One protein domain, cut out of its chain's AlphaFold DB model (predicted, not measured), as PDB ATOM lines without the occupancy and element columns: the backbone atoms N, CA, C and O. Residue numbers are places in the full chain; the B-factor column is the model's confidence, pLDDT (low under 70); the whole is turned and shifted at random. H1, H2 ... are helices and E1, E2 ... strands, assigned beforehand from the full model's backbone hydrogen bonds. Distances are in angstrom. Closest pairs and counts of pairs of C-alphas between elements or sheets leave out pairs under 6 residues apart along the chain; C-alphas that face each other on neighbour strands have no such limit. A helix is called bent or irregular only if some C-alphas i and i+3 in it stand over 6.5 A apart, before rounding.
ATOM      1  N   SER A  54     151.796 147.526 163.939       98.12
ATOM      2  CA  SER A  54     153.241 147.243 163.874       98.12
ATOM      3  C   SER A  54     153.954 147.880 162.677       98.12
ATOM      4  O   SER A  54     155.156 148.137 162.742       98.12
ATOM      5  N   THR A  55     153.220 148.215 161.615       97.88
ATOM      6  CA  THR A  55     153.713 148.877 160.400       97.88
ATOM      7  C   THR A  55     153.508 150.397 160.375       97.88
ATOM      8  O   THR A  55     153.738 151.009 159.337       97.88
ATOM      9  N   ALA A  56     153.102 151.024 161.487       98.38
ATOM     10  CA  ALA A  56     152.956 152.480 161.599       98.38
ATOM     11  C   ALA A  56     154.215 153.219 161.122       98.38
ATOM     12  O   ALA A  56     155.326 152.834 161.485       98.38
ATOM     13  N   ASP A  57     154.070 154.292 160.356       97.88
ATOM     14  CA  ASP A  57     155.205 155.180 160.098       97.88
ATOM     15  C   ASP A  57     155.548 156.010 161.352       97.88
ATOM     16  O   ASP A  57     154.818 155.999 162.347       97.88
ATOM     17  N   ASP A  58     156.666 156.734 161.313       96.56
ATOM     18  CA  ASP A  58     157.134 157.537 162.448       96.56
ATOM     19  C   ASP A  58     156.165 158.667 162.833       96.56
ATOM     20  O   ASP A  58     156.141 159.088 163.990       96.56
ATOM     21  N   ALA A  59     155.334 159.145 161.899       97.94
ATOM     22  CA  ALA A  59     154.322 160.163 162.174       97.94
ATOM     23  C   ALA A  59     153.106 159.596 162.928       97.94
ATOM     24  O   ALA A  59     152.357 160.362 163.535       97.94
ATOM     25  N   HIS A  60     152.934 158.270 162.935       98.38
ATOM     26  CA  HIS A  60     151.851 157.561 163.619       98.38
ATOM     27  C   HIS A  60     152.318 156.773 164.856       98.38
ATOM     28  O   HIS A  60     151.619 155.871 165.331       98.38
ATOM     29  N   VAL A  61     153.481 157.129 165.414       98.12
ATOM     30  CA  VAL A  61     153.935 156.668 166.733       98.12
ATOM     31  C   VAL A  61     153.737 157.784 167.755       98.12
ATOM     32  O   VAL A  61     154.487 158.757 167.813       98.12
ATOM     33  N   PHE A  62     152.730 157.630 168.606       98.38
ATOM     34  CA  PHE A  62     152.327 158.625 169.592       98.38
ATOM     35  C   PHE A  62     152.713 158.190 171.003       98.38
ATOM     36  O   PHE A  62     152.688 157.008 171.341       98.38
ATOM     37  N   THR A  63     153.022 159.156 171.866       98.06
ATOM     38  CA  THR A  63     153.055 158.953 173.320       98.06
ATOM     39  C   THR A  63     152.035 159.881 173.954       98.06
ATOM     40  O   THR A  63     152.117 161.090 173.753       98.06
ATOM     41  N   VAL A  64     151.092 159.321 174.709       98.50
ATOM     42  CA  VAL A  64     149.953 160.049 175.283       98.50
ATOM     43  C   VAL A  64     149.924 159.908 176.803       98.50
ATOM     44  O   VAL A  64     150.326 158.884 177.356       98.50
ATOM     45  N   ARG A  65     149.462 160.958 177.480       98.06
ATOM     46  CA  ARG A  65     149.371 161.099 178.941       98.06
ATOM     47  C   ARG A  65     147.986 161.534 179.405       98.06
ATOM     48  O   ARG A  65     147.685 161.421 180.587       98.06
ATOM     49  N   THR A  66     147.143 162.025 178.499       98.06
ATOM     50  CA  THR A  66     145.789 162.503 178.811       98.06
ATOM     51  C   THR A  66     144.741 161.850 177.914       98.06
ATOM     52  O   THR A  66     145.053 161.275 176.866       98.06
ATOM     53  N   ARG A  67     143.467 161.968 178.307       98.19
ATOM     54  CA  ARG A  67     142.332 161.494 177.505       98.19
ATOM     55  C   ARG A  67     142.272 162.196 176.150       98.19
ATOM     56  O   ARG A  67     142.103 161.527 175.136       98.19
ATOM     57  N   SER A  68     142.445 163.517 176.115       97.44
ATOM     58  CA  SER A  68     142.380 164.302 174.874       97.44
ATOM     59  C   SER A  68     143.505 163.944 173.895       97.44
ATOM     60  O   SER A  68     143.271 163.835 172.691       97.44
ATOM     61  N   GLU A  69     144.715 163.680 174.396       98.00
ATOM     62  CA  GLU A  69     145.822 163.173 173.579       98.00
ATOM     63  C   GLU A  69     145.519 161.788 173.000       98.00
ATOM     64  O   GLU A  69     145.755 161.566 171.811       98.00
ATOM     65  N   LEU A  70     144.962 160.878 173.810       98.25
ATOM     66  CA  LEU A  70     144.559 159.544 173.361       98.25
ATOM     67  C   LEU A  70     143.474 159.614 172.279       98.25
ATOM     68  O   LEU A  70     143.618 158.985 171.234       98.25
ATOM     69  N   VAL A  71     142.418 160.405 172.491       97.94
ATOM     70  CA  VAL A  71     141.328 160.585 171.514       97.94
ATOM     71  C   VAL A  71     141.865 161.113 170.184       97.94
ATOM     72  O   VAL A  71     141.520 160.583 169.129       97.94
ATOM     73  N   ARG A  72     142.761 162.108 170.219       97.94
ATOM     74  CA  ARG A  72     143.397 162.636 169.006       97.94
ATOM     75  C   ARG A  72     144.254 161.585 168.301       97.94
ATOM     76  O   ARG A  72     144.175 161.476 167.085       97.94
ATOM     77  N   ALA A  73     145.041 160.805 169.040       98.44
ATOM     78  CA  ALA A  73     145.882 159.754 168.464       98.44
ATOM     79  C   ALA A  73     145.056 158.621 167.824       98.44
ATOM     80  O   ALA A  73     145.467 158.046 166.816       98.44
ATOM     81  N   LEU A  74     143.874 158.314 168.371       98.25
ATOM     82  CA  LEU A  74     142.944 157.347 167.780       98.25
ATOM     83  C   LEU A  74     142.373 157.824 166.437       98.25
ATOM     84  O   LEU A  74     142.051 156.981 165.596       98.25
ATOM     85  N   ASP A  75     142.308 159.140 166.215       97.88
ATOM     86  CA  ASP A  75     141.912 159.766 164.947       97.88
ATOM     87  C   ASP A  75     140.569 159.221 164.431       97.88
ATOM     88  O   ASP A  75     140.461 158.654 163.345       97.88
ATOM     89  N   GLY A  76     139.550 159.262 165.296       96.62
ATOM     90  CA  GLY A  76     138.192 158.829 164.950       96.62
ATOM     91  C   GLY A  76     138.061 157.356 164.540       96.62
ATOM     92  O   GLY A  76     137.087 157.002 163.884       96.62
ATOM     93  N   GLY A  77     139.029 156.500 164.891       95.50
ATOM     94  CA  GLY A  77     139.044 155.096 164.472       95.50
ATOM     95  C   GLY A  77     139.621 154.869 163.071       95.50
ATOM     96  O   GLY A  77     139.370 153.826 162.472       95.50
ATOM     97  N   SER A  78     140.390 155.827 162.544       97.94
ATOM     98  CA  SER A  78     141.138 155.689 161.292       97.94
ATOM     99  C   SER A  78     141.942 154.383 161.238       97.94
ATOM    100  O   SER A  78     142.640 154.031 162.193       97.94
ATOM    101  N   ALA A  79     141.863 153.698 160.092       97.75
ATOM    102  CA  ALA A  79     142.510 152.409 159.842       97.75
ATOM    103  C   ALA A  79     144.023 152.507 159.566       97.75
ATOM    104  O   ALA A  79     144.675 151.476 159.405       97.75
ATOM    105  N   THR A  80     144.594 153.718 159.495       98.38
ATOM    106  CA  THR A  80     146.045 153.901 159.357       98.38
ATOM    107  C   THR A  80     146.767 153.202 160.517       98.38
ATOM    108  O   THR A  80     146.436 153.487 161.675       98.38
ATOM    109  N   PRO A  81     147.747 152.313 160.253       98.50
ATOM    110  CA  PRO A  81     148.518 151.665 161.308       98.50
ATOM    111  C   PRO A  81     149.139 152.703 162.243       98.50
ATOM    112  O   PRO A  81     149.777 153.652 161.790       98.50
ATOM    113  N   LYS A  82     148.940 152.535 163.551       98.62
ATOM    114  CA  LYS A  82     149.413 153.482 164.565       98.62
ATOM    115  C   LYS A  82     149.824 152.777 165.846       98.62
ATOM    116  O   LYS A  82     149.207 151.791 166.244       98.62
ATOM    117  N   ILE A  83     150.838 153.319 166.509       98.56
ATOM    118  CA  ILE A  83     151.296 152.871 167.826       98.56
ATOM    119  C   ILE A  83     151.018 153.990 168.814       98.56
ATOM    120  O   ILE A  83     151.499 155.106 168.646       98.56
ATOM    121  N   ILE A  84     150.254 153.693 169.864       98.44
ATOM    122  CA  ILE A  84     149.911 154.661 170.907       98.44
ATOM    123  C   ILE A  84     150.490 154.160 172.227       98.44
ATOM    124  O   ILE A  84     149.986 153.217 172.831       98.44
ATOM    125  N   ARG A  85     151.574 154.793 172.674       98.12
ATOM    126  CA  ARG A  85     152.233 154.494 173.947       98.12
ATOM    127  C   ARG A  85     151.544 155.270 175.063       98.12
ATOM    128  O   ARG A  85     151.515 156.500 175.030       98.12
ATOM    129  N   ILE A  86     151.024 154.566 176.063       98.06
ATOM    130  CA  ILE A  86     150.437 155.192 177.252       98.06
ATOM    131  C   ILE A  86     151.551 155.481 178.261       98.06
ATOM    132  O   ILE A  86     152.213 154.565 178.747       98.06
ATOM    133  N   ALA A  87     151.765 156.754 178.578       97.75
ATOM    134  CA  ALA A  87     152.735 157.189 179.573       97.75
ATOM    135  C   ALA A  87     152.016 157.570 180.875       97.75
ATOM    136  O   ALA A  87     151.547 158.693 181.040       97.75
ATOM    137  N   GLY A  88     151.966 156.630 181.821       97.44
ATOM    138  CA  GLY A  88     151.298 156.817 183.110       97.44
ATOM    139  C   GLY A  88     149.811 156.471 183.054       97.44
ATOM    140  O   GLY A  88     149.421 155.518 182.383       97.44
ATOM    141  N   THR A  89     148.990 157.224 183.784       97.88
ATOM    142  CA  THR A  89     147.541 156.999 183.872       97.88
ATOM    143  C   THR A  89     146.799 157.982 182.982       97.88
ATOM    144  O   THR A  89     146.971 159.188 183.121       97.88
ATOM    145  N   VAL A  90     145.924 157.464 182.123       98.06
ATOM    146  CA  VAL A  90     144.954 158.257 181.361       98.06
ATOM    147  C   VAL A  90     143.581 158.060 181.998       98.06
ATOM    148  O   VAL A  90     143.004 156.980 181.889       98.06
ATOM    149  N   ASP A  91     143.063 159.087 182.674       97.56
ATOM    150  CA  ASP A  91     141.702 159.065 183.217       97.56
ATOM    151  C   ASP A  91     140.690 159.409 182.114       97.56
ATOM    152  O   ASP A  91     140.604 160.550 181.655       97.56
ATOM    153  N   ALA A  92     139.933 158.404 181.675       96.81
ATOM    154  CA  ALA A  92     138.905 158.562 180.651       96.81
ATOM    155  C   ALA A  92     137.662 159.325 181.146       96.81
ATOM    156  O   ALA A  92     136.853 159.752 180.323       96.81
ATOM    157  N   ASN A  93     137.520 159.530 182.459       98.00
ATOM    158  CA  ASN A  93     136.421 160.263 183.077       98.00
ATOM    159  C   ASN A  93     136.766 161.754 183.234       98.00
ATOM    160  O   ASN A  93     136.605 162.350 184.300       98.00
ATOM    161  N   THR A  94     137.287 162.341 182.157       98.12
ATOM    162  CA  THR A  94     137.661 163.754 182.056       98.12
ATOM    163  C   THR A  94     137.003 164.402 180.838       98.12
ATOM    164  O   THR A  94     136.751 163.734 179.830       98.12
ATOM    165  N   SER A  95     136.703 165.697 180.920       95.44
ATOM    166  CA  SER A  95     136.197 166.494 179.801       95.44
ATOM    167  C   SER A  95     137.269 166.670 178.718       95.44
ATOM    168  O   SER A  95     138.419 166.242 178.868       95.44
ATOM    169  N   ASP A  96     136.912 167.304 177.602       92.38
ATOM    170  CA  ASP A  96     137.887 167.638 176.553       92.38
ATOM    171  C   ASP A  96     138.890 168.715 177.010       92.38
ATOM    172  O   ASP A  96     140.028 168.730 176.536       92.38
ATOM    173  N   ASP A  97     138.505 169.530 177.997       93.75
ATOM    174  CA  ASP A  97     139.361 170.519 178.661       93.75
ATOM    175  C   ASP A  97     140.249 169.899 179.761       93.75
ATOM    176  O   ASP A  97     141.170 170.542 180.264       93.75
ATOM    177  N   GLY A  98     140.027 168.620 180.096       94.12
ATOM    178  CA  GLY A  98     140.814 167.863 181.074       94.12
ATOM    179  C   GLY A  98     140.274 167.895 182.506       94.12
ATOM    180  O   GLY A  98     140.908 167.331 183.400       94.12
ATOM    181  N   ASP A  99     139.108 168.500 182.732       96.88
ATOM    182  CA  ASP A  99     138.458 168.509 184.042       96.88
ATOM    183  C   ASP A  99     137.882 167.134 184.372       96.88
ATOM    184  O   ASP A  99     137.298 166.473 183.516       96.88
ATOM    185  N   ARG A 100     138.018 166.689 185.624       97.31
ATOM    186  CA  ARG A 100     137.416 165.427 186.068       97.31
ATOM    187  C   ARG A 100     135.896 165.555 186.075       97.31
ATOM    188  O   ARG A 100     135.367 166.440 186.737       97.31
ATOM    189  N   LEU A 101     135.234 164.613 185.418       97.94
ATOM    190  CA  LEU A 101     133.783 164.511 185.394       97.94
ATOM    191  C   LEU A 101     133.286 163.730 186.615       97.94
ATOM    192  O   LEU A 101     133.987 162.867 187.163       97.94
ATOM    193  N   ASP A 102     132.074 164.020 187.059       95.75
ATOM    194  CA  ASP A 102     131.369 163.265 188.085       95.75
ATOM    195  C   ASP A 102     129.968 162.831 187.625       95.75
ATOM    196  O   ASP A 102     129.588 162.969 186.464       95.75
ATOM    197  N   CYS A 103     129.205 162.205 188.521       94.38
ATOM    198  CA  CYS A 103     127.886 161.682 188.179       94.38
ATOM    199  C   CYS A 103     126.897 162.770 187.732       94.38
ATOM    200  O   CYS A 103     125.989 162.456 186.966       94.38
ATOM    201  N   ALA A 104     127.034 164.009 188.214       92.75
ATOM    202  CA  ALA A 104     126.150 165.102 187.833       92.75
ATOM    203  C   ALA A 104     126.397 165.541 186.385       92.75
ATOM    204  O   ALA A 104     125.431 165.836 185.685       92.75
ATOM    205  N   ASP A 105     127.646 165.494 185.911       95.38
ATOM    206  CA  ASP A 105     127.997 165.831 184.523       95.38
ATOM    207  C   ASP A 105     127.383 164.863 183.498       95.38
ATOM    208  O   ASP A 105     127.142 165.229 182.348       95.38
ATOM    209  N   TYR A 106     127.106 163.623 183.913       95.56
ATOM    210  CA  TYR A 106     126.486 162.595 183.070       95.56
ATOM    211  C   TYR A 106     124.973 162.458 183.260       95.56
ATOM    212  O   TYR A 106     124.329 161.700 182.529       95.56
ATOM    213  N   ALA A 107     124.384 163.139 184.245       95.62
ATOM    214  CA  ALA A 107     122.958 163.032 184.508       95.62
ATOM    215  C   ALA A 107     122.155 163.653 183.351       95.62
ATOM    216  O   ALA A 107     122.255 164.846 183.070       95.62
ATOM    217  N   THR A 108     121.321 162.843 182.700       95.44
ATOM    218  CA  THR A 108     120.421 163.266 181.615       95.44
ATOM    219  C   THR A 108     118.960 163.117 182.029       95.44
ATOM    220  O   THR A 108     118.644 162.429 183.000       95.44
ATOM    221  N   ASP A 109     118.059 163.782 181.302       92.56
ATOM    222  CA  ASP A 109     116.606 163.561 181.369       92.56
ATOM    223  C   ASP A 109     116.001 163.697 182.779       92.56
ATOM    224  O   ASP A 109     115.024 163.042 183.140       92.56
ATOM    225  N   GLY A 110     116.594 164.569 183.603       91.25
ATOM    226  CA  GLY A 110     116.146 164.815 184.975       91.25
ATOM    227  C   GLY A 110     116.358 163.634 185.927       91.25
ATOM    228  O   GLY A 110     115.675 163.569 186.957       91.25
ATOM    229  N   TYR A 111     117.273 162.714 185.591       95.44
ATOM    230  CA  TYR A 111     117.643 161.580 186.433       95.44
ATOM    231  C   TYR A 111     117.995 162.021 187.862       95.44
ATOM    232  O   TYR A 111     118.785 162.938 188.082       95.44
ATOM    233  N   ASP A 112     117.415 161.319 188.837       94.88
ATOM    234  CA  ASP A 112     117.738 161.427 190.256       94.88
ATOM    235  C   ASP A 112     117.702 160.025 190.874       94.88
ATOM    236  O   ASP A 112     116.709 159.300 190.748       94.88
ATOM    237  N   LEU A 113     118.784 159.647 191.560       94.69
ATOM    238  CA  LEU A 113     118.935 158.308 192.127       94.69
ATOM    239  C   LEU A 113     117.824 157.976 193.134       94.69
ATOM    240  O   LEU A 113     117.342 156.846 193.159       94.69
ATOM    241  N   ARG A 114     117.381 158.941 193.952       95.81
ATOM    242  CA  ARG A 114     116.339 158.685 194.960       95.81
ATOM    243  C   ARG A 114     114.984 158.450 194.303       95.81
ATOM    244  O   ARG A 114     114.275 157.537 194.714       95.81
ATOM    245  N   LYS A 115     114.636 159.230 193.274       96.12
ATOM    246  CA  LYS A 115     113.412 159.013 192.483       96.12
ATOM    247  C   LYS A 115     113.429 157.660 191.781       96.12
ATOM    248  O   LYS A 115     112.414 156.976 191.802       96.12
ATOM    249  N   TYR A 116     114.565 157.274 191.196       95.69
ATOM    250  CA  TYR A 116     114.716 155.969 190.553       95.69
ATOM    251  C   TYR A 116     114.472 154.833 191.554       95.69
ATOM    252  O   TYR A 116     113.641 153.967 191.306       95.69
ATOM    253  N   LEU A 117     115.138 154.866 192.712       97.94
ATOM    254  CA  LEU A 117     114.971 153.837 193.743       97.94
ATOM    255  C   LEU A 117     113.525 153.753 194.250       97.94
ATOM    256  O   LEU A 117     113.000 152.655 194.362       97.94
ATOM    257  N   ALA A 118     112.860 154.887 194.487       98.06
ATOM    258  CA  ALA A 118     111.458 154.900 194.911       98.06
ATOM    259  C   ALA A 118     110.489 154.378 193.833       98.06
ATOM    260  O   ALA A 118     109.451 153.814 194.162       98.06
ATOM    261  N   ALA A 119     110.801 154.584 192.549       97.56
ATOM    262  CA  ALA A 119     109.966 154.125 191.442       97.56
ATOM    263  C   ALA A 119     110.042 152.605 191.211       97.56
ATOM    264  O   ALA A 119     109.102 152.034 190.663       97.56
ATOM    265  N   TYR A 120     111.146 151.968 191.611       97.31
ATOM    266  CA  TYR A 120     111.425 150.548 191.374       97.31
ATOM    267  C   TYR A 120     111.661 149.751 192.673       97.31
ATOM    268  O   TYR A 120     112.327 148.716 192.640       97.31
ATOM    269  N   ASP A 121     111.143 150.235 193.806       96.38
ATOM    270  CA  ASP A 121     111.127 149.507 195.084       96.38
ATOM    271  C   ASP A 121     110.194 148.271 194.950       96.38
ATOM    272  O   ASP A 121     109.039 148.461 194.549       96.38
TER     273      ASP A 121
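Overview. This is residues 54 to 121 of the 122 residues of the protein "Pectate lyase" of Streptomyces stelliscabiei (UniProt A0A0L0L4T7). There is little regular structure: a small head, in which H1 packs on the two-stranded parallel sheet E1 E2, and a long, mostly loop-like arm that ends in H2. The free residues 106 to 111 and 113 to 121 stick out. The printed part has 68 residues, in the order E1, H1, E2, H2, of mixed class with 26 in named elements; it is extended, with a radius of gyration of the C-alphas of 18.1 A and spans of 56 by 23 by 18 A.

Arrangement. E1, residues 61 to 64, and E2, residues 83 to 86, are parallel at 20 degrees, with N 62 and O 83 2.8 A apart, within hydrogen-bond range. H1, residues 67 to 77, makes with them a strand-helix-strand unit, two parallel neighbour strands with a helix between, its crossover right-handed. The closest C-alphas of E1 and H1 are those of Val 64 and Leu 70, 5.7 A; of H1 and E2, those of Ala 73 and Ile 84, 6.9 A. H2, residues 113 to 119, is apart from E1 and H1. Every O i to N i+4 pair is within hydrogen-bond range in H2, and 5 of 7 in H1.

Along the chain. E1 begins at C-alpha 61 (153.935, 156.668, 166.733) and spans 10.0 A; H1, irregular with C-alphas 73 and 76 8.5 A apart, spans 14.9 A, E2 9.7 A. H2 spans 9.9 A to C-alpha 119 (109.966, 154.125, 191.442).

Size, cuts and confidence. The C-alphas of Asp 58 and Asp 121 are the two farthest apart, 57.0 A. The link from E2 to H2 is long, 26 residues. The printed part has no cut, and no printed residue is under 70 in pLDDT.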